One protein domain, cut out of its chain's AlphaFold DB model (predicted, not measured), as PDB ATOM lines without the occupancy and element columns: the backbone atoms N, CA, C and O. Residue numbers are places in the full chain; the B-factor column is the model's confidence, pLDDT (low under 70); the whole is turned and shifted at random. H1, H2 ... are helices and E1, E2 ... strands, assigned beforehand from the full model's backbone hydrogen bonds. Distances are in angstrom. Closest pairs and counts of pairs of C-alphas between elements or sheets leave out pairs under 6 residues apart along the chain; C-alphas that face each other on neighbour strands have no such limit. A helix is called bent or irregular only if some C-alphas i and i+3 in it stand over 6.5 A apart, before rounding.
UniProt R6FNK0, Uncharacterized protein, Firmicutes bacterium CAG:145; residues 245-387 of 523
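AT A GLANCE: This is residues 245 to 387 of the 523 residues of an uncharacterized protein of Firmicutes bacterium CAG:145 (UniProt R6FNK0). The chain is wound in stacked turns, a solenoid with three sides, each side a row of parallel strands. One side holds E1, E3, E6 and the last parts of E7 and E8; a second holds E4, E9 and the first parts of E2, E7 and E8; the third holds E5, E10, the last part of E2 and the middle parts of E7 and E8, while the short helix H1 only grazes the sheet. The printed part has 143 residues, with ten named strands and one named helix in the order E1 to E7, H1, E8 to E10, and its class is mostly strand. The strands form one branched sheet in which the neighbours are parallel. The whole is compact, with a radius of gyration of the C-alphas of 13.1 A, and rounded, spanning 33 by 30 by 28 A.

HOW THE PARTS SIT: The longest strand, E7, residues 317 to 335, bends by 166 degrees at residue 327. On one side of it lie E4, residues 273 to 278, E5, residues 282 to 285, and E6, residues 304 to 309; E8, residues 348 to 364, lies on the other side. The pairing is staggered: E7 pairs with E4 over residues 317 to 322, with E5 over 325 to 327 and with E6 over 330 to 335. N 275 and O 318 are 2.8 A apart, N 283 and O 325 2.8 A, and N 308 and O 333 2.8 A, each within hydrogen-bond range. E8 bends by 162 degrees at residue 357 and pairs with E7 over its residues 348 to 364, with N 351 and O 319 2.8 A apart. On the other side of E8 from E7 lie E9, residues 368 to 371, and E10, residues 374 to 379, with N 352 and O 370 2.8 A apart and N 357 and O 375 2.8 A apart. E2, residues 253 to 264, bends by 109 degrees at residue 260; it pairs with E4 over residues 254 to 258, N 255 and O 274 being 2.8 A apart, and with E5 over 261 to 264, N 262 and O 282 being 2.8 A apart. E3, residues 266 to 270, has E6 on one side, with N 270 and O 307 2.8 A apart, and E1, residues 245 to 249, on the other, with N 249 and O 269 2.9 A apart. E1, E9 and E10 are edge strands, and E1 is apart from E9 and E10. H1, residues 342 to 345, only grazes the sheet with its residues 344 to 345; it is too short for any pair of O i and N i+4. E7, H1 and E8 form a strand-helix-strand unit, two parallel neighbour strands with a helix between, and its crossover is right-handed.

IN THESE COORDINATES: E1 begins at C-alpha 245, (43.450, -55.333, -17.031). E2 is 21.8 A from first to last C-alpha, E3 10.7 A, E4 16.5 A and E6 11.1 A. The bent strands E7 and E8 measure 11.7 A and 12.0 A. E7 begins at C-alpha 317, (45.737, -39.039, -9.832). E10 ends at C-alpha 379, (26.309, -45.473, -4.712).

THE WHOLE: The C-alphas of Ser 296 and Ala 387, the two farthest apart, are 37.9 A apart. The printed part has no cut. The link from E5 to E6, residues 286 to 303, is long; in it residues 291 to 292 pair with 301 to 302, antiparallel. Residues 384 to 385 pair with residues 370 to 371 of E9, parallel. The sheet is twisted, its C-alphas up to 10.5 A off their best plane. The mean pLDDT of the printed part is 97.7, and no printed residue is under 70.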
ATOM      1  N   VAL A 245      44.062 -56.660 -16.916       98.31
ATOM      2  CA  VAL A 245      43.450 -55.333 -17.031       98.31
ATOM      3  C   VAL A 245      43.486 -54.883 -18.490       98.31
ATOM      4  O   VAL A 245      44.531 -54.979 -19.126       98.31
ATOM      5  N   ALA A 246      42.388 -54.362 -19.044       98.88
ATOM      6  CA  ALA A 246      42.411 -53.899 -20.438       98.88
ATOM      7  C   ALA A 246      43.368 -52.719 -20.645       98.88
ATOM      8  O   ALA A 246      44.230 -52.781 -21.527       98.88
ATOM      9  N   ILE A 247      43.244 -51.677 -19.819       98.94
ATOM     10  CA  ILE A 247      44.170 -50.543 -19.811       98.94
ATOM     11  C   ILE A 247      44.855 -50.424 -18.452       98.94
ATOM     12  O   ILE A 247      44.206 -50.187 -17.435       98.94
ATOM     13  N   TYR A 248      46.182 -50.504 -18.442       98.69
ATOM     14  CA  TYR A 248      46.986 -50.249 -17.249       98.69
ATOM     15  C   TYR A 248      47.728 -48.915 -17.377       98.69
ATOM     16  O   TYR A 248      48.642 -48.793 -18.192       98.69
ATOM     17  N   HIS A 249      47.353 -47.919 -16.565       98.69
ATOM     18  CA  HIS A 249      47.922 -46.564 -16.577       98.69
ATOM     19  C   HIS A 249      48.613 -46.225 -15.239       98.69
ATOM     20  O   HIS A 249      48.063 -45.505 -14.400       98.69
ATOM     21  N   PRO A 250      49.819 -46.765 -14.986       97.50
ATOM     22  CA  PRO A 250      50.531 -46.549 -13.725       97.50
ATOM     23  C   PRO A 250      51.367 -45.260 -13.646       97.50
ATOM     24  O   PRO A 250      51.882 -44.932 -12.578       97.50
ATOM     25  N   GLN A 251      51.594 -44.584 -14.769       97.31
ATOM     26  CA  GLN A 251      52.536 -43.472 -14.892       97.31
ATOM     27  C   GLN A 251      51.886 -42.095 -14.747       97.31
ATOM     28  O   GLN A 251      50.690 -41.945 -14.956       97.31
ATOM     29  N   ALA A 252      52.691 -41.060 -14.485       96.81
ATOM     30  CA  ALA A 252      52.262 -39.684 -14.698       96.81
ATOM     31  C   ALA A 252      52.229 -39.367 -16.201       96.81
ATOM     32  O   ALA A 252      53.181 -39.644 -16.936       96.81
ATOM     33  N   GLY A 253      51.129 -38.768 -16.635       97.44
ATOM     34  CA  GLY A 253      50.821 -38.488 -18.029       97.44
ATOM     35  C   GLY A 253      49.363 -38.070 -18.164       97.44
ATOM     36  O   GLY A 253      48.667 -37.919 -17.159       97.44
ATOM     37  N   THR A 254      48.908 -37.881 -19.396       98.50
ATOM     38  CA  THR A 254      47.487 -37.686 -19.702       98.50
ATOM     39  C   THR A 254      46.964 -38.877 -20.493       98.50
ATOM     40  O   THR A 254      47.644 -39.375 -21.390       98.50
ATOM     41  N   MET A 255      45.753 -39.332 -20.179       98.88
ATOM     42  CA  MET A 255      45.007 -40.279 -21.000       98.88
ATOM     43  C   MET A 255      43.593 -39.772 -21.237       98.88
ATOM     44  O   MET A 255      42.864 -39.504 -20.292       98.88
ATOM     45  N   ASN A 256      43.193 -39.684 -22.497       98.94
ATOM     46  CA  ASN A 256      41.833 -39.335 -22.875       98.94
ATOM     47  C   ASN A 256      41.202 -40.489 -23.652       98.94
ATOM     48  O   ASN A 256      41.789 -40.978 -24.620       98.94
ATOM     49  N   VAL A 257      40.011 -40.912 -23.239       98.94
ATOM     50  CA  VAL A 257      39.240 -41.978 -23.882       98.94
ATOM     51  C   VAL A 257      37.911 -41.403 -24.367       98.94
ATOM     52  O   VAL A 257      37.138 -40.859 -23.578       98.94
ATOM     53  N   TYR A 258      37.670 -41.511 -25.672       98.38
ATOM     54  CA  TYR A 258      36.525 -40.954 -26.384       98.38
ATOM     55  C   TYR A 258      35.819 -42.055 -27.185       98.38
ATOM     56  O   TYR A 258      36.201 -42.358 -28.320       98.38
ATOM     57  N   GLY A 259      34.785 -42.650 -26.599       97.31
ATOM     58  CA  GLY A 259      34.010 -43.735 -27.201       97.31
ATOM     59  C   GLY A 259      34.772 -45.061 -27.344       97.31
ATOM     60  O   GLY A 259      35.951 -45.188 -27.013       97.31
ATOM     61  N   GLY A 260      34.085 -46.066 -27.890       98.50
ATOM     62  CA  GLY A 260      34.601 -47.433 -28.035       98.50
ATOM     63  C   GLY A 260      34.303 -48.330 -26.829       98.50
ATOM     64  O   GLY A 260      33.512 -47.969 -25.953       98.50
ATOM     65  N   THR A 261      34.907 -49.523 -26.808       98.88
ATOM     66  CA  THR A 261      34.670 -50.543 -25.773       98.88
ATOM     67  C   THR A 261      35.967 -51.008 -25.119       98.88
ATOM     68  O   THR A 261      36.877 -51.471 -25.806       98.88
ATOM     69  N   ILE A 262      36.038 -50.961 -23.793       98.94
ATOM     70  CA  ILE A 262      37.186 -51.411 -23.003       98.94
ATOM     71  C   ILE A 262      36.748 -52.596 -22.140       98.94
ATOM     72  O   ILE A 262      35.781 -52.482 -21.391       98.94
ATOM     73  N   THR A 263      37.418 -53.746 -22.234       98.94
ATOM     74  CA  THR A 263      36.983 -54.970 -21.535       98.94
ATOM     75  C   THR A 263      38.157 -55.755 -20.970       98.94
ATOM     76  O   THR A 263      39.046 -56.150 -21.714       98.94
ATOM     77  N   GLY A 264      38.150 -56.033 -19.669       98.81
ATOM     78  CA  GLY A 264      39.144 -56.890 -19.015       98.81
ATOM     79  C   GLY A 264      38.633 -57.415 -17.679       98.81
ATOM     80  O   GLY A 264      37.523 -57.073 -17.280       98.81
ATOM     81  N   ALA A 265      39.432 -58.202 -16.954       98.25
ATOM     82  CA  ALA A 265      39.078 -58.608 -15.586       98.25
ATOM     83  C   ALA A 265      38.843 -57.379 -14.685       98.25
ATOM     84  O   ALA A 265      37.898 -57.343 -13.899       98.25
ATOM     85  N   THR A 266      39.648 -56.341 -14.904       98.81
ATOM     86  CA  THR A 266      39.356 -54.929 -14.617       98.81
ATOM     87  C   THR A 266      39.401 -54.189 -15.952       98.81
ATOM     88  O   THR A 266      40.244 -54.497 -16.800       98.81
ATOM     89  N   GLY A 267      38.521 -53.212 -16.163       98.88
ATOM     90  CA  GLY A 267      38.529 -52.430 -17.403       98.88
ATOM     91  C   GLY A 267      39.776 -51.545 -17.496       98.88
ATOM     92  O   GLY A 267      40.636 -51.746 -18.354       98.88
ATOM     93  N   ILE A 268      39.898 -50.591 -16.574       98.94
ATOM     94  CA  ILE A 268      41.026 -49.658 -16.487       98.94
ATOM     95  C   ILE A 268      41.547 -49.624 -15.048       98.94
ATOM     96  O   ILE A 268      40.772 -49.395 -14.124       98.94
ATOM     97  N   GLU A 269      42.856 -49.794 -14.850       98.88
ATOM     98  CA  GLU A 269      43.514 -49.500 -13.569       98.88
ATOM     99  C   GLU A 269      44.434 -48.279 -13.712       98.88
ATOM    100  O   GLU A 269      45.344 -48.260 -14.546       98.88
ATOM    101  N   ILE A 270      44.197 -47.268 -12.875       98.81
ATOM    102  CA  ILE A 270      44.858 -45.959 -12.887       98.81
ATOM    103  C   ILE A 270      45.641 -45.791 -11.585       98.81
ATOM    104  O   ILE A 270      45.092 -45.981 -10.499       98.81
ATOM    105  N   ARG A 271      46.920 -45.409 -11.681       97.62
ATOM    106  CA  ARG A 271      47.782 -45.148 -10.503       97.62
ATOM    107  C   ARG A 271      48.565 -43.842 -10.561       97.62
ATOM    108  O   ARG A 271      49.337 -43.544  -9.653       97.62
ATOM    109  N   GLY A 272      48.403 -43.087 -11.636       97.12
ATOM    110  CA  GLY A 272      49.038 -41.795 -11.832       97.12
ATOM    111  C   GLY A 272      48.400 -41.061 -13.001       97.12
ATOM    112  O   GLY A 272      47.763 -41.681 -13.850       97.12
ATOM    113  N   GLY A 273      48.606 -39.749 -13.044       98.06
ATOM    114  CA  GLY A 273      48.262 -38.928 -14.199       98.06
ATOM    115  C   GLY A 273      46.833 -38.391 -14.199       98.06
ATOM    116  O   GLY A 273      46.089 -38.522 -13.229       98.06
ATOM    117  N   ASN A 274      46.498 -37.735 -15.307       98.56
ATOM    118  CA  ASN A 274      45.196 -37.144 -15.581       98.56
ATOM    119  C   ASN A 274      44.444 -38.019 -16.588       98.56
ATOM    120  O   ASN A 274      44.911 -38.186 -17.717       98.56
ATOM    121  N   VAL A 275      43.305 -38.584 -16.197       98.94
ATOM    122  CA  VAL A 275      42.532 -39.507 -17.032       98.94
ATOM    123  C   VAL A 275      41.126 -38.970 -17.256       98.94
ATOM    124  O   VAL A 275      40.373 -38.793 -16.308       98.94
ATOM    125  N   ASN A 276      40.748 -38.769 -18.514       98.94
ATOM    126  CA  ASN A 276      39.411 -38.316 -18.888       98.94
ATOM    127  C   ASN A 276      38.710 -39.396 -19.712       98.94
ATOM    128  O   ASN A 276      39.271 -39.894 -20.692       98.94
ATOM    129  N   VAL A 277      37.484 -39.745 -19.335       98.94
ATOM    130  CA  VAL A 277      36.660 -40.743 -20.027       98.94
ATOM    131  C   VAL A 277      35.350 -40.091 -20.437       98.94
ATOM    132  O   VAL A 277      34.608 -39.610 -19.588       98.94
ATOM    133  N   SER A 278      35.067 -40.072 -21.739       98.50
ATOM    134  CA  SER A 278      33.866 -39.423 -22.273       98.50
ATOM    135  C   SER A 278      33.370 -40.054 -23.577       98.50
ATOM    136  O   SER A 278      33.854 -41.108 -24.001       98.50
ATOM    137  N   GLY A 279      32.378 -39.434 -24.221       96.31
ATOM    138  CA  GLY A 279      31.922 -39.807 -25.562       96.31
ATOM    139  C   GLY A 279      31.181 -41.144 -25.625       96.31
ATOM    140  O   GLY A 279      31.305 -41.851 -26.624       96.31
ATOM    141  N   GLY A 280      30.461 -41.525 -24.564       97.62
ATOM    142  CA  GLY A 280      29.725 -42.793 -24.524       97.62
ATOM    143  C   GLY A 280      30.629 -44.025 -24.447       97.62
ATOM    144  O   GLY A 280      30.245 -45.096 -24.916       97.62
ATOM    145  N   THR A 281      31.853 -43.885 -23.918       98.81
ATOM    146  CA  THR A 281      32.785 -45.014 -23.752       98.81
ATOM    147  C   THR A 281      32.147 -46.102 -22.888       98.81
ATOM    148  O   THR A 281      31.671 -45.811 -21.793       98.81
ATOM    149  N   LYS A 282      32.194 -47.358 -23.347       98.94
ATOM    150  CA  LYS A 282      31.720 -48.519 -22.581       98.94
ATOM    151  C   LYS A 282      32.898 -49.245 -21.951       98.94
ATOM    152  O   LYS A 282      33.793 -49.695 -22.666       98.94
ATOM    153  N   ILE A 283      32.907 -49.378 -20.632       98.94
ATOM    154  CA  ILE A 283      33.979 -50.035 -19.882       98.94
ATOM    155  C   ILE A 283      33.378 -51.186 -19.082       98.94
ATOM    156  O   ILE A 283      32.491 -50.984 -18.257       98.94
ATOM    157  N   THR A 284      33.877 -52.398 -19.308       98.94
ATOM    158  CA  THR A 284      33.371 -53.619 -18.676       98.94
ATOM    159  C   THR A 284      34.482 -54.347 -17.930       98.94
ATOM    160  O   THR A 284      35.499 -54.723 -18.517       98.94
ATOM    161  N   ALA A 285      34.257 -54.589 -16.643       98.88
ATOM    162  CA  ALA A 285      35.000 -55.564 -15.863       98.88
ATOM    163  C   ALA A 285      34.291 -56.914 -15.897       98.88
ATOM    164  O   ALA A 285      33.093 -56.996 -15.637       98.88
ATOM    165  N   THR A 286      35.035 -57.967 -16.211       98.62
ATOM    166  CA  THR A 286      34.481 -59.313 -16.396       98.62
ATOM    167  C   THR A 286      34.586 -60.192 -15.157       98.62
ATOM    168  O   THR A 286      33.930 -61.227 -15.114       98.62
ATOM    169  N   ALA A 287      35.394 -59.820 -14.156       98.25
ATOM    170  CA  ALA A 287      35.509 -60.614 -12.939       98.25
ATOM    171  C   ALA A 287      34.265 -60.466 -12.046       98.25
ATOM    172  O   ALA A 287      33.778 -59.359 -11.811       98.25
ATOM    173  N   ASP A 288      33.796 -61.597 -11.510       96.88
ATOM    174  CA  ASP A 288      32.546 -61.702 -10.738       96.88
ATOM    175  C   ASP A 288      32.548 -60.893  -9.431       96.88
ATOM    176  O   ASP A 288      31.492 -60.551  -8.897       96.88
ATOM    177  N   SER A 289      33.728 -60.615  -8.875       97.62
ATOM    178  CA  SER A 289      33.885 -59.892  -7.617       97.62
ATOM    179  C   SER A 289      35.019 -58.881  -7.684       97.62
ATOM    180  O   SER A 289      35.995 -59.049  -8.413       97.62
ATOM    181  N   THR A 290      34.885 -57.818  -6.890       98.25
ATOM    182  CA  THR A 290      35.952 -56.839  -6.711       98.25
ATOM    183  C   THR A 290      36.927 -57.321  -5.644       98.25
ATOM    184  O   THR A 290      36.521 -57.563  -4.506       98.25
ATOM    185  N   SER A 291      38.213 -57.416  -5.985       97.38
ATOM    186  CA  SER A 291      39.300 -57.631  -5.023       97.38
ATOM    187  C   SER A 291      40.418 -56.620  -5.241       97.38
ATOM    188  O   SER A 291      40.614 -56.116  -6.352       97.38
ATOM    189  N   VAL A 292      41.112 -56.293  -4.152       96.31
ATOM    190  CA  VAL A 292      42.220 -55.342  -4.143       96.31
ATOM    191  C   VAL A 292      43.312 -55.877  -3.229       96.31
ATOM    192  O   VAL A 292      43.114 -55.940  -2.018       96.31
ATOM    193  N   ASP A 293      44.457 -56.231  -3.805       94.94
ATOM    194  CA  ASP A 293      45.576 -56.820  -3.072       94.94
ATOM    195  C   ASP A 293      46.831 -55.937  -3.179       94.94
ATOM    196  O   ASP A 293      47.182 -55.505  -4.282       94.94
ATOM    197  N   PRO A 294      47.538 -55.656  -2.064       93.81
ATOM    198  CA  PRO A 294      48.780 -54.895  -2.096       93.81
ATOM    199  C   PRO A 294      49.858 -55.631  -2.883       93.81
ATOM    200  O   PRO A 294      50.019 -56.848  -2.778       93.81
ATOM    201  N   ASN A 295      50.687 -54.879  -3.598       90.75
ATOM    202  CA  ASN A 295      51.844 -55.442  -4.280       90.75
ATOM    203  C   ASN A 295      52.990 -54.431  -4.405       90.75
ATOM    204  O   ASN A 295      52.866 -53.260  -4.051       90.75
ATOM    205  N   SER A 296      54.141 -54.894  -4.897       85.62
ATOM    206  CA  SER A 296      55.255 -54.000  -5.255       85.62
ATOM    207  C   SER A 296      55.231 -53.577  -6.727       85.62
ATOM    208  O   SER A 296      55.704 -52.493  -7.054       85.62
ATOM    209  N   ASN A 297      54.702 -54.418  -7.620       84.69
ATOM    210  CA  ASN A 297      54.637 -54.176  -9.061       84.69
ATOM    211  C   ASN A 297      53.442 -54.927  -9.673       84.69
ATOM    212  O   ASN A 297      52.988 -55.917  -9.105       84.69
ATOM    213  N   GLY A 298      52.986 -54.484 -10.846       88.62
ATOM    214  CA  GLY A 298      51.824 -55.034 -11.545       88.62
ATOM    215  C   GLY A 298      50.507 -54.555 -10.942       88.62
ATOM    216  O   GLY A 298      50.510 -53.763 -10.002       88.62
ATOM    217  N   THR A 299      49.391 -55.035 -11.473       93.56
ATOM    218  CA  THR A 299      48.009 -54.630 -11.150       93.56
ATOM    219  C   THR A 299      47.573 -55.070  -9.751       93.56
ATOM    220  O   THR A 299      48.067 -56.068  -9.237       93.56
ATOM    221  N   THR A 300      46.687 -54.303  -9.111       95.62
ATOM    222  CA  THR A 300      46.218 -54.562  -7.729       95.62
ATOM    223  C   THR A 300      44.746 -54.913  -7.683       95.62
ATOM    224  O   THR A 300      44.288 -55.417  -6.666       95.62
ATOM    225  N   SER A 301      43.996 -54.623  -8.749       95.81
ATOM    226  CA  SER A 301      42.538 -54.657  -8.722       95.81
ATOM    227  C   SER A 301      41.970 -55.623  -9.755       95.81
ATOM    228  O   SER A 301      42.409 -55.650 -10.906       95.81
ATOM    229  N   THR A 302      40.937 -56.362  -9.359       97.81
ATOM    230  CA  THR A 302      40.073 -57.152 -10.250       97.81
ATOM    231  C   THR A 302      38.611 -56.737 -10.060       97.81
ATOM    232  O   THR A 302      38.250 -56.250  -8.987       97.81
ATOM    233  N   GLY A 303      37.766 -56.905 -11.078       98.38
ATOM    234  CA  GLY A 303      36.306 -56.755 -10.985       98.38
ATOM    235  C   GLY A 303      35.781 -55.323 -10.915       98.38
ATOM    236  O   GLY A 303      34.618 -55.122 -10.562       98.38
ATOM    237  N   ALA A 304      36.614 -54.329 -11.220       98.81
ATOM    238  CA  ALA A 304      36.213 -52.928 -11.295       98.81
ATOM    239  C   ALA A 304      36.267 -52.423 -12.742       98.81
ATOM    240  O   ALA A 304      37.263 -52.653 -13.431       98.81
ATOM    241  N   ALA A 305      35.222 -51.746 -13.233       98.94
ATOM    242  CA  ALA A 305      35.275 -51.174 -14.583       98.94
ATOM    243  C   ALA A 305      36.379 -50.107 -14.643       98.94
ATOM    244  O   ALA A 305      37.260 -50.176 -15.499       98.94
ATOM    245  N   ILE A 306      36.410 -49.210 -13.654       98.94
ATOM    246  CA  ILE A 306      37.562 -48.352 -13.362       98.94
ATOM    247  C   ILE A 306      38.032 -48.581 -11.920       98.94
ATOM    248  O   ILE A 306      37.266 -48.451 -10.965       98.94
ATOM    249  N   ALA A 307      39.318 -48.886 -11.758       98.88
ATOM    250  CA  ALA A 307      40.011 -48.904 -10.477       98.88
ATOM    251  C   ALA A 307      41.009 -47.745 -10.407       98.88
ATOM    252  O   ALA A 307      41.953 -47.674 -11.193       98.88
ATOM    253  N   VAL A 308      40.822 -46.858  -9.438       98.81
ATOM    254  CA  VAL A 308      41.781 -45.814  -9.079       98.81
ATOM    255  C   VAL A 308      42.537 -46.298  -7.851       98.81
ATOM    256  O   VAL A 308      41.941 -46.469  -6.796       98.81
ATOM    257  N   SER A 309      43.834 -46.553  -7.971       97.38
ATOM    258  CA  SER A 309      44.609 -47.205  -6.912       97.38
ATOM    259  C   SER A 309      45.853 -46.391  -6.585       97.38
ATOM    260  O   SER A 309      46.827 -46.405  -7.340       97.38
ATOM    261  N   GLN A 310      45.852 -45.706  -5.436       96.44
ATOM    262  CA  GLN A 310      47.055 -45.017  -4.969       96.44
ATOM    263  C   GLN A 310      48.117 -46.053  -4.589       96.44
ATOM    264  O   GLN A 310      47.893 -46.929  -3.751       96.44
ATOM    265  N   HIS A 311      49.284 -45.969  -5.221       94.56
ATOM    266  CA  HIS A 311      50.285 -47.038  -5.203       94.56
ATOM    267  C   HIS A 311      51.595 -46.588  -4.543       94.56
ATOM    268  O   HIS A 311      51.644 -45.547  -3.891       94.56
ATOM    269  N   VAL A 312      52.674 -47.371  -4.666       93.12
ATOM    270  CA  VAL A 312      53.980 -47.019  -4.077       93.12
ATOM    271  C   VAL A 312      54.617 -45.797  -4.741       93.12
ATOM    272  O   VAL A 312      55.497 -45.171  -4.154       93.12
ATOM    273  N   THR A 313      54.173 -45.444  -5.952       91.50
ATOM    274  CA  THR A 313      54.657 -44.283  -6.710       91.50
ATOM    275  C   THR A 313      54.153 -42.956  -6.139       91.50
ATOM    276  O   THR A 313      54.809 -41.936  -6.349       91.50
ATOM    277  N   LYS A 314      53.031 -42.958  -5.397       95.19
ATOM    278  CA  LYS A 314      52.454 -41.773  -4.729       95.19
ATOM    279  C   LYS A 314      52.199 -40.599  -5.677       95.19
ATOM    280  O   LYS A 314      52.291 -39.427  -5.285       95.19
ATOM    281  N   LEU A 315      51.952 -40.920  -6.944       95.94
ATOM    282  CA  LEU A 315      51.715 -39.935  -7.985       95.94
ATOM    283  C   LEU A 315      50.337 -39.301  -7.783       95.94
ATOM    284  O   LEU A 315      49.420 -39.975  -7.309       95.94
ATOM    285  N   PRO A 316      50.167 -38.023  -8.158       97.19
ATOM    286  CA  PRO A 316      48.841 -37.442  -8.292       97.19
ATOM    287  C   PRO A 316      48.003 -38.224  -9.300       97.19
ATOM    288  O   PRO A 316      48.521 -38.653 -10.338       97.19
ATOM    289  N   ILE A 317      46.724 -38.391  -8.976       98.69
ATOM    290  CA  ILE A 317      45.737 -39.039  -9.832       98.69
ATOM    291  C   ILE A 317      44.526 -38.117  -9.916       98.69
ATOM    292  O   ILE A 317      43.924 -37.805  -8.891       98.69
ATOM    293  N   SER A 318      44.169 -37.708 -11.126       98.56
ATOM    294  CA  SER A 318      42.917 -37.006 -11.397       98.56
ATOM    295  C   SER A 318      42.149 -37.794 -12.444       98.56
ATOM    296  O   SER A 318      42.717 -38.181 -13.470       98.56
ATOM    297  N   VAL A 319      40.885 -38.091 -12.162       98.94
ATOM    298  CA  VAL A 319      40.008 -38.824 -13.074       98.94
ATOM    299  C   VAL A 319      38.721 -38.042 -13.271       98.94
ATOM    300  O   VAL A 319      38.051 -37.735 -12.292       98.94
ATOM    301  N   THR A 320      38.353 -37.775 -14.521       98.94
ATOM    302  CA  THR A 320      37.064 -37.167 -14.878       98.94
ATOM    303  C   THR A 320      36.270 -38.120 -15.764       98.94
ATOM    304  O   THR A 320      36.796 -38.638 -16.754       98.94
ATOM    305  N   ILE A 321      35.010 -38.363 -15.409       98.94
ATOM    306  CA  ILE A 321      34.082 -39.218 -16.158       98.94
ATOM    307  C   ILE A 321      32.879 -38.376 -16.584       98.94
ATOM    308  O   ILE A 321      32.195 -37.817 -15.731       98.94
ATOM    309  N   ASP A 322      32.627 -38.312 -17.891       98.62
ATOM    310  CA  ASP A 322      31.553 -37.515 -18.492       98.62
ATOM    311  C   ASP A 322      30.808 -38.322 -19.570       98.62
ATOM    312  O   ASP A 322      31.268 -38.482 -20.705       98.62
ATOM    313  N   GLY A 323      29.667 -38.898 -19.192       97.88
ATOM    314  CA  GLY A 323      28.782 -39.626 -20.101       97.88
ATOM    315  C   GLY A 323      29.337 -40.980 -20.556       97.88
ATOM    316  O   GLY A 323      29.247 -41.320 -21.737       97.88
ATOM    317  N   ALA A 324      29.948 -41.750 -19.649       98.62
ATOM    318  CA  ALA A 324      30.437 -43.110 -19.911       98.62
ATOM    319  C   ALA A 324      29.513 -44.191 -19.318       98.62
ATOM    320  O   ALA A 324      28.772 -43.933 -18.374       98.62
ATOM    321  N   GLU A 325      29.586 -45.419 -19.841       98.88
ATOM    322  CA  GLU A 325      28.894 -46.595 -19.299       98.88
ATOM    323  C   GLU A 325      29.911 -47.538 -18.635       98.88
ATOM    324  O   GLU A 325      30.752 -48.132 -19.314       98.88
ATOM    325  N   LEU A 326      29.854 -47.690 -17.312       98.94
ATOM    326  CA  LEU A 326      30.767 -48.527 -16.531       98.94
ATOM    327  C   LEU A 326      30.009 -49.720 -15.953       98.94
ATOM    328  O   LEU A 326      29.040 -49.551 -15.221       98.94
ATOM    329  N   THR A 327      30.465 -50.933 -16.258       98.94
ATOM    330  CA  THR A 327      29.854 -52.185 -15.792       98.94
ATOM    331  C   THR A 327      30.883 -53.074 -15.107       98.94
ATOM    332  O   THR A 327      31.925 -53.372 -15.685       98.94
ATOM    333  N   GLY A 328      30.587 -53.548 -13.901       98.75
ATOM    334  CA  GLY A 328      31.412 -54.520 -13.186       98.75
ATOM    335  C   GLY A 328      30.823 -54.871 -11.825       98.75
ATOM    336  O   GLY A 328      29.826 -54.285 -11.407       98.75
ATOM    337  N   ALA A 329      31.461 -55.781 -11.081       98.56
ATOM    338  CA  ALA A 329      31.116 -55.976  -9.668       98.56
ATOM    339  C   ALA A 329      31.210 -54.641  -8.899       98.56
ATOM    340  O   ALA A 329      30.338 -54.297  -8.092       98.56
ATOM    341  N   SER A 330      32.227 -53.850  -9.245       98.81
ATOM    342  CA  SER A 330      32.249 -52.407  -9.040       98.81
ATOM    343  C   SER A 330      32.277 -51.691 -10.388       98.81
ATOM    344  O   SER A 330      33.060 -52.044 -11.270       98.81
ATOM    345  N   ALA A 331      31.460 -50.656 -10.543       98.94
ATOM    346  CA  ALA A 331      31.589 -49.747 -11.672       98.94
ATOM    347  C   ALA A 331      32.853 -48.887 -11.490       98.94
ATOM    348  O   ALA A 331      33.684 -48.802 -12.389       98.94
ATOM    349  N   LEU A 332      33.062 -48.332 -10.292       98.94
ATOM    350  CA  LEU A 332      34.214 -47.488  -9.977       98.94
ATOM    351  C   LEU A 332      34.640 -47.678  -8.519       98.94
ATOM    352  O   LEU A 332      33.818 -47.589  -7.609       98.94
ATOM    353  N   VAL A 333      35.937 -47.867  -8.277       98.75
ATOM    354  CA  VAL A 333      36.490 -47.843  -6.914       98.75
ATOM    355  C   VAL A 333      37.765 -47.023  -6.819       98.75
ATOM    356  O   VAL A 333      38.651 -47.162  -7.659       98.75
ATOM    357  N   ALA A 334      37.878 -46.220  -5.760       98.62
ATOM    358  CA  ALA A 334      39.126 -45.573  -5.357       98.62
ATOM    359  C   ALA A 334      39.730 -46.308  -4.152       98.62
ATOM    360  O   ALA A 334      39.120 -46.351  -3.086       98.62
ATOM    361  N   ASN A 335      40.921 -46.886  -4.291       98.12
ATOM    362  CA  ASN A 335      41.543 -47.769  -3.306       98.12
ATOM    363  C   ASN A 335      42.908 -47.269  -2.820       98.12
ATOM    364  O   ASN A 335      43.679 -46.670  -3.573       98.12
ATOM    365  N   ASN A 336      43.238 -47.608  -1.572       97.38
ATOM    366  CA  ASN A 336      44.562 -47.427  -0.979       97.38
ATOM    367  C   ASN A 336      45.239 -48.783  -0.694       97.38
ATOM    368  O   ASN A 336      45.448 -49.131   0.472       97.38
ATOM    369  N   PRO A 337      45.581 -49.580  -1.729       96.69
ATOM    370  CA  PRO A 337      46.137 -50.921  -1.533       96.69
ATOM    371  C   PRO A 337      47.406 -50.908  -0.675       96.69
ATOM    372  O   PRO A 337      47.635 -51.822   0.107       96.69
ATOM    373  N   GLN A 338      48.218 -49.854  -0.776       96.12
ATOM    374  CA  GLN A 338      49.507 -49.766  -0.088       96.12
ATOM    375  C   GLN A 338      49.434 -49.144   1.311       96.12
ATOM    376  O   GLN A 338      50.482 -48.939   1.921       96.12
ATOM    377  N   ASN A 339      48.234 -48.837   1.821       96.62
ATOM    378  CA  ASN A 339      48.048 -48.149   3.102       96.62
ATOM    379  C   ASN A 339      48.899 -46.861   3.207       96.62
ATOM    380  O   ASN A 339      49.591 -46.605   4.195       96.62
ATOM    381  N   ASN A 340      48.900 -46.074   2.132       97.56
ATOM    382  CA  ASN A 340      49.561 -44.778   2.061       97.56
ATOM    383  C   ASN A 340      48.919 -43.777   3.034       97.56
ATOM    384  O   ASN A 340      47.735 -43.869   3.357       97.56
ATOM    385  N   GLY A 341      49.711 -42.799   3.485       98.19
ATOM    386  CA  GLY A 341      49.259 -41.768   4.419       98.19
ATOM    387  C   GLY A 341      48.343 -40.721   3.774       98.19
ATOM    388  O   GLY A 341      48.310 -40.566   2.555       98.19
ATOM    389  N   ALA A 342      47.647 -39.950   4.615       97.44
ATOM    390  CA  ALA A 342      46.644 -38.969   4.188       97.44
ATOM    391  C   ALA A 342      47.161 -37.938   3.164       97.44
ATOM    392  O   ALA A 342      46.421 -37.561   2.264       97.44
ATOM    393  N   GLU A 343      48.427 -37.516   3.257       97.81
ATOM    394  CA  GLU A 343      49.036 -36.572   2.303       97.81
ATOM    395  C   GLU A 343      49.150 -37.138   0.881       97.81
ATOM    396  O   GLU A 343      49.054 -36.395  -0.092       97.81
ATOM    397  N   ASP A 344      49.357 -38.450   0.745       98.19
ATOM    398  CA  ASP A 344      49.428 -39.112  -0.558       98.19
ATOM    399  C   ASP A 344      48.024 -39.383  -1.114       98.19
ATOM    400  O   ASP A 344      47.799 -39.247  -2.315       98.19
ATOM    401  N   ILE A 345      47.068 -39.702  -0.237       98.25
ATOM    402  CA  ILE A 345      45.657 -39.896  -0.601       98.25
ATOM    403  C   ILE A 345      44.987 -38.587  -1.022       98.25
ATOM    404  O   ILE A 345      44.189 -38.587  -1.953       98.25
ATOM    405  N   ALA A 346      45.367 -37.458  -0.423       98.00
ATOM    406  CA  ALA A 346      44.861 -36.138  -0.799       98.00
ATOM    407  C   ALA A 346      45.219 -35.718  -2.239       98.00
ATOM    408  O   ALA A 346      44.668 -34.746  -2.741       98.00
ATOM    409  N   LYS A 347      46.135 -36.432  -2.910       97.81
ATOM    410  CA  LYS A 347      46.498 -36.205  -4.320       97.81
ATOM    411  C   LYS A 347      45.600 -36.968  -5.302       97.81
ATOM    412  O   LYS A 347      45.881 -36.935  -6.500       97.81
ATOM    413  N   VAL A 348      44.621 -37.724  -4.799       98.69
ATOM    414  CA  VAL A 348      43.703 -38.531  -5.604       98.69
ATOM    415  C   VAL A 348      42.320 -37.908  -5.593       98.69
ATOM    416  O   VAL A 348      41.672 -37.815  -4.547       98.69
ATOM    417  N   GLU A 349      41.866 -37.544  -6.783       98.44
ATOM    418  CA  GLU A 349      40.569 -36.935  -7.028       98.44
ATOM    419  C   GLU A 349      39.876 -37.642  -8.192       98.44
ATOM    420  O   GLU A 349      40.482 -37.910  -9.234       98.44
ATOM    421  N   VAL A 350      38.599 -37.954  -8.000       98.94
ATOM    422  CA  VAL A 350      37.730 -38.506  -9.037       98.94
ATOM    423  C   VAL A 350      36.465 -37.666  -9.109       98.94
ATOM    424  O   VAL A 350      35.774 -37.513  -8.102       98.94
ATOM    425  N   ILE A 351      36.157 -37.161 -10.297       98.88
ATOM    426  CA  ILE A 351      34.976 -36.353 -10.590       98.88
ATOM    427  C   ILE A 351      34.103 -37.127 -11.577       98.88
ATOM    428  O   ILE A 351      34.551 -37.537 -12.651       98.88
ATOM    429  N   ILE A 352      32.849 -37.338 -11.197       98.94
ATOM    430  CA  ILE A 352      31.803 -37.896 -12.046       98.94
ATOM    431  C   ILE A 352      30.873 -36.750 -12.426       98.94
ATOM    432  O   ILE A 352      30.061 -36.311 -11.611       98.94
ATOM    433  N   GLU A 353      31.002 -36.277 -13.660       98.75
ATOM    434  CA  GLU A 353      30.103 -35.277 -14.234       98.75
ATOM    435  C   GLU A 353      28.788 -35.933 -14.654       98.75
ATOM    436  O   GLU A 353      27.716 -35.462 -14.286       98.75
ATOM    437  N   ASP A 354      28.868 -37.061 -15.366       98.69
ATOM    438  CA  ASP A 354      27.698 -37.839 -15.774       98.69
ATOM    439  C   ASP A 354      28.070 -39.275 -16.192       98.69
ATOM    440  O   ASP A 354      29.238 -39.585 -16.446       98.69
ATOM    441  N   GLY A 355      27.079 -40.162 -16.310       98.56
ATOM    442  CA  GLY A 355      27.261 -41.518 -16.839       98.56
ATOM    443  C   GLY A 355      26.343 -42.576 -16.228       98.56
ATOM    444  O   GLY A 355      25.562 -42.312 -15.318       98.56
ATOM    445  N   GLN A 356      26.475 -43.810 -16.715       98.69
ATOM    446  CA  GLN A 356      25.726 -44.974 -16.240       98.69
ATOM    447  C   GLN A 356      26.666 -45.944 -15.519       98.69
ATOM    448  O   GLN A 356      27.644 -46.418 -16.099       98.69
ATOM    449  N   PHE A 357      26.359 -46.269 -14.265       98.88
ATOM    450  CA  PHE A 357      27.226 -47.047 -13.382       98.88
ATOM    451  C   PHE A 357      26.507 -48.310 -12.895       98.88
ATOM    452  O   PHE A 357      25.787 -48.301 -11.893       98.88
ATOM    453  N   THR A 358      26.742 -49.412 -13.604       98.69
ATOM    454  CA  THR A 358      26.239 -50.747 -13.266       98.69
ATOM    455  C   THR A 358      27.249 -51.470 -12.384       98.69
ATOM    456  O   THR A 358      28.260 -51.994 -12.858       98.69
ATOM    457  N   GLY A 359      26.994 -51.460 -11.078       98.62
ATOM    458  CA  GLY A 359      27.904 -51.958 -10.047       98.62
ATOM    459  C   GLY A 359      28.083 -50.967  -8.899       98.62
ATOM    460  O   GLY A 359      27.451 -49.915  -8.853       98.62
ATOM    461  N   LEU A 360      28.955 -51.307  -7.949       98.75
ATOM    462  CA  LEU A 360      29.305 -50.408  -6.846       98.75
ATOM    463  C   LEU A 360      30.167 -49.227  -7.324       98.75
ATOM    464  O   LEU A 360      31.166 -49.434  -8.014       98.75
ATOM    465  N   VAL A 361      29.828 -48.015  -6.880       98.94
ATOM    466  CA  VAL A 361      30.713 -46.842  -6.887       98.94
ATOM    467  C   VAL A 361      31.095 -46.500  -5.451       98.94
ATOM    468  O   VAL A 361      30.218 -46.174  -4.653       98.94
ATOM    469  N   ASN A 362      32.378 -46.607  -5.083       98.50
ATOM    470  CA  ASN A 362      32.809 -46.371  -3.699       98.50
ATOM    471  C   ASN A 362      34.282 -45.951  -3.553       98.50
ATOM    472  O   ASN A 362      35.131 -46.305  -4.367       98.50
ATOM    473  N   THR A 363      34.610 -45.280  -2.445       97.94
ATOM    474  CA  THR A 363      36.000 -45.079  -2.008       97.94
ATOM    475  C   THR A 363      36.350 -45.956  -0.801       97.94
ATOM    476  O   THR A 363      35.668 -45.977   0.228       97.94
ATOM    477  N   ASN A 364      37.456 -46.683  -0.926       96.44
ATOM    478  CA  ASN A 364      38.075 -47.540   0.080       96.44
ATOM    479  C   ASN A 364      39.372 -46.880   0.571       96.44
ATOM    480  O   ASN A 364      40.464 -47.421   0.407       96.44
ATOM    481  N   GLU A 365      39.233 -45.661   1.107       95.69
ATOM    482  CA  GLU A 365      40.341 -44.814   1.589       95.69
ATOM    483  C   GLU A 365      41.336 -44.397   0.491       95.69
ATOM    484  O   GLU A 365      42.429 -43.928   0.792       95.69
ATOM    485  N   GLY A 366      40.967 -44.555  -0.785       95.94
ATOM    486  CA  GLY A 366      41.850 -44.327  -1.931       95.94
ATOM    487  C   GLY A 366      41.845 -42.924  -2.514       95.94
ATOM    488  O   GLY A 366      42.570 -42.688  -3.471       95.94
ATOM    489  N   GLY A 367      41.034 -42.016  -1.978       96.56
ATOM    490  CA  GLY A 367      40.863 -40.667  -2.512       96.56
ATOM    491  C   GLY A 367      39.412 -40.215  -2.469       96.56
ATOM    492  O   GLY A 367      38.517 -40.995  -2.121       96.56
ATOM    493  N   LYS A 368      39.189 -38.947  -2.814       97.12
ATOM    494  CA  LYS A 368      37.849 -38.363  -2.902       97.12
ATOM    495  C   LYS A 368      37.172 -38.805  -4.203       97.12
ATOM    496  O   LYS A 368      37.821 -38.846  -5.245       97.12
ATOM    497  N   ILE A 369      35.876 -39.113  -4.128       98.81
ATOM    498  CA  ILE A 369      35.000 -39.253  -5.298       98.81
ATOM    499  C   ILE A 369      33.870 -38.236  -5.143       98.81
ATOM    500  O   ILE A 369      33.169 -38.260  -4.129       98.81
ATOM    501  N   GLU A 370      33.707 -37.371  -6.138       98.75
ATOM    502  CA  GLU A 370      32.610 -36.413  -6.259       98.75
ATOM    503  C   GLU A 370      31.672 -36.825  -7.396       98.75
ATOM    504  O   GLU A 370      32.130 -37.161  -8.486       98.75
ATOM    505  N   ALA A 371      30.364 -36.785  -7.148       98.75
ATOM    506  CA  ALA A 371      29.331 -37.050  -8.142       98.75
ATOM    507  C   ALA A 371      28.436 -35.820  -8.335       98.75
ATOM    508  O   ALA A 371      27.638 -35.469  -7.457       98.75
ATOM    509  N   ALA A 372      28.568 -35.184  -9.499       98.38
ATOM    510  CA  ALA A 372      27.729 -34.084  -9.967       98.38
ATOM    511  C   ALA A 372      26.542 -34.572 -10.819       98.38
ATOM    512  O   ALA A 372      25.520 -33.887 -10.895       98.38
ATOM    513  N   GLY A 373      26.641 -35.775 -11.387       98.62
ATOM    514  CA  GLY A 373      25.592 -36.414 -12.177       98.62
ATOM    515  C   GLY A 373      25.754 -37.933 -12.257       98.62
ATOM    516  O   GLY A 373      26.617 -38.518 -11.602       98.62
ATOM    517  N   GLY A 374      24.902 -38.572 -13.055       98.56
ATOM    518  CA  GLY A 374      24.909 -40.001 -13.344       98.56
ATOM    519  C   GLY A 374      23.777 -40.819 -12.718       98.56
ATOM    520  O   GLY A 374      23.064 -40.391 -11.805       98.56
ATOM    521  N   THR A 375      23.646 -42.047 -13.218       98.62
ATOM    522  CA  THR A 375      22.739 -43.089 -12.717       98.62
ATOM    523  C   THR A 375      23.547 -44.241 -12.140       98.62
ATOM    524  O   THR A 375      24.395 -44.818 -12.820       98.62
ATOM    525  N   PHE A 376      23.251 -44.621 -10.902       98.81
ATOM    526  CA  PHE A 376      24.025 -45.582 -10.128       98.81
ATOM    527  C   PHE A 376      23.140 -46.721  -9.641       98.81
ATOM    528  O   PHE A 376      22.165 -46.488  -8.927       98.81
ATOM    529  N   ASP A 377      23.531 -47.962  -9.928       98.00
ATOM    530  CA  ASP A 377      22.896 -49.120  -9.293       98.00
ATOM    531  C   ASP A 377      23.172 -49.120  -7.784       98.00
ATOM    532  O   ASP A 377      22.304 -49.433  -6.972       98.00
ATOM    533  N   ARG A 378      24.410 -48.784  -7.394       98.06
ATOM    534  CA  ARG A 378      24.859 -48.769  -5.997       98.06
ATOM    535  C   ARG A 378      25.878 -47.658  -5.764       98.06
ATOM    536  O   ARG A 378      27.054 -47.815  -6.097       98.06
ATOM    537  N   LEU A 379      25.446 -46.577  -5.124       98.56
ATOM    538  CA  LEU A 379      26.309 -45.473  -4.712       98.56
ATOM    539  C   LEU A 379      26.722 -45.633  -3.240       98.56
ATOM    540  O   LEU A 379      25.872 -45.795  -2.367       98.56
ATOM    541  N   GLY A 380      28.026 -45.640  -2.965       98.12
ATOM    542  CA  GLY A 380      28.567 -45.749  -1.611       98.12
ATOM    543  C   GLY A 380      28.340 -44.484  -0.781       98.12
ATOM    544  O   GLY A 380      28.380 -43.371  -1.295       98.12
ATOM    545  N   ASP A 381      28.180 -44.652   0.530       97.00
ATOM    546  CA  ASP A 381      27.951 -43.578   1.509       97.00
ATOM    547  C   ASP A 381      29.127 -42.598   1.651       97.00
ATOM    548  O   ASP A 381      28.958 -41.472   2.115       97.00
ATOM    549  N   LYS A 382      30.329 -43.022   1.244       97.44
ATOM    550  CA  LYS A 382      31.546 -42.200   1.239       97.44
ATOM    551  C   LYS A 382      31.731 -41.367  -0.033       97.44
ATOM    552  O   LYS A 382      32.724 -40.649  -0.129       97.44
ATOM    553  N   VAL A 383      30.841 -41.491  -1.017       98.62
ATOM    554  CA  VAL A 383      30.878 -40.670  -2.234       98.62
ATOM    555  C   VAL A 383      30.201 -39.331  -1.951       98.62
ATOM    556  O   VAL A 383      29.096 -39.284  -1.416       98.62
ATOM    557  N   GLU A 384      30.861 -38.229  -2.301       98.44
ATOM    558  CA  GLU A 384      30.310 -36.891  -2.106       98.44
ATOM    559  C   GLU A 384      29.393 -36.520  -3.273       98.44
ATOM    560  O   GLU A 384      29.842 -36.396  -4.408       98.44
ATOM    561  N   VAL A 385      28.103 -36.317  -2.999       98.44
ATOM    562  CA  VAL A 385      27.136 -35.894  -4.021       98.44
ATOM    563  C   VAL A 385      26.997 -34.374  -4.027       98.44
ATOM    564  O   VAL A 385      26.412 -33.781  -3.111       98.44
ATOM    565  N   THR A 386      27.504 -33.747  -5.085       98.00
ATOM    566  CA  THR A 386      27.541 -32.287  -5.247       98.00
ATOM    567  C   THR A 386      26.296 -31.743  -5.951       98.00
ATOM    568  O   THR A 386      25.942 -30.582  -5.740       98.00
ATOM    569  N   ALA A 387      25.568 -32.582  -6.698       97.69
ATOM    570  CA  ALA A 387      24.326 -32.200  -7.370       97.69
ATOM    571  C   ALA A 387      23.253 -31.699  -6.395       97.69
ATOM    572  O   ALA A 387      23.145 -32.180  -5.262       97.69
TER     573      ALA A 387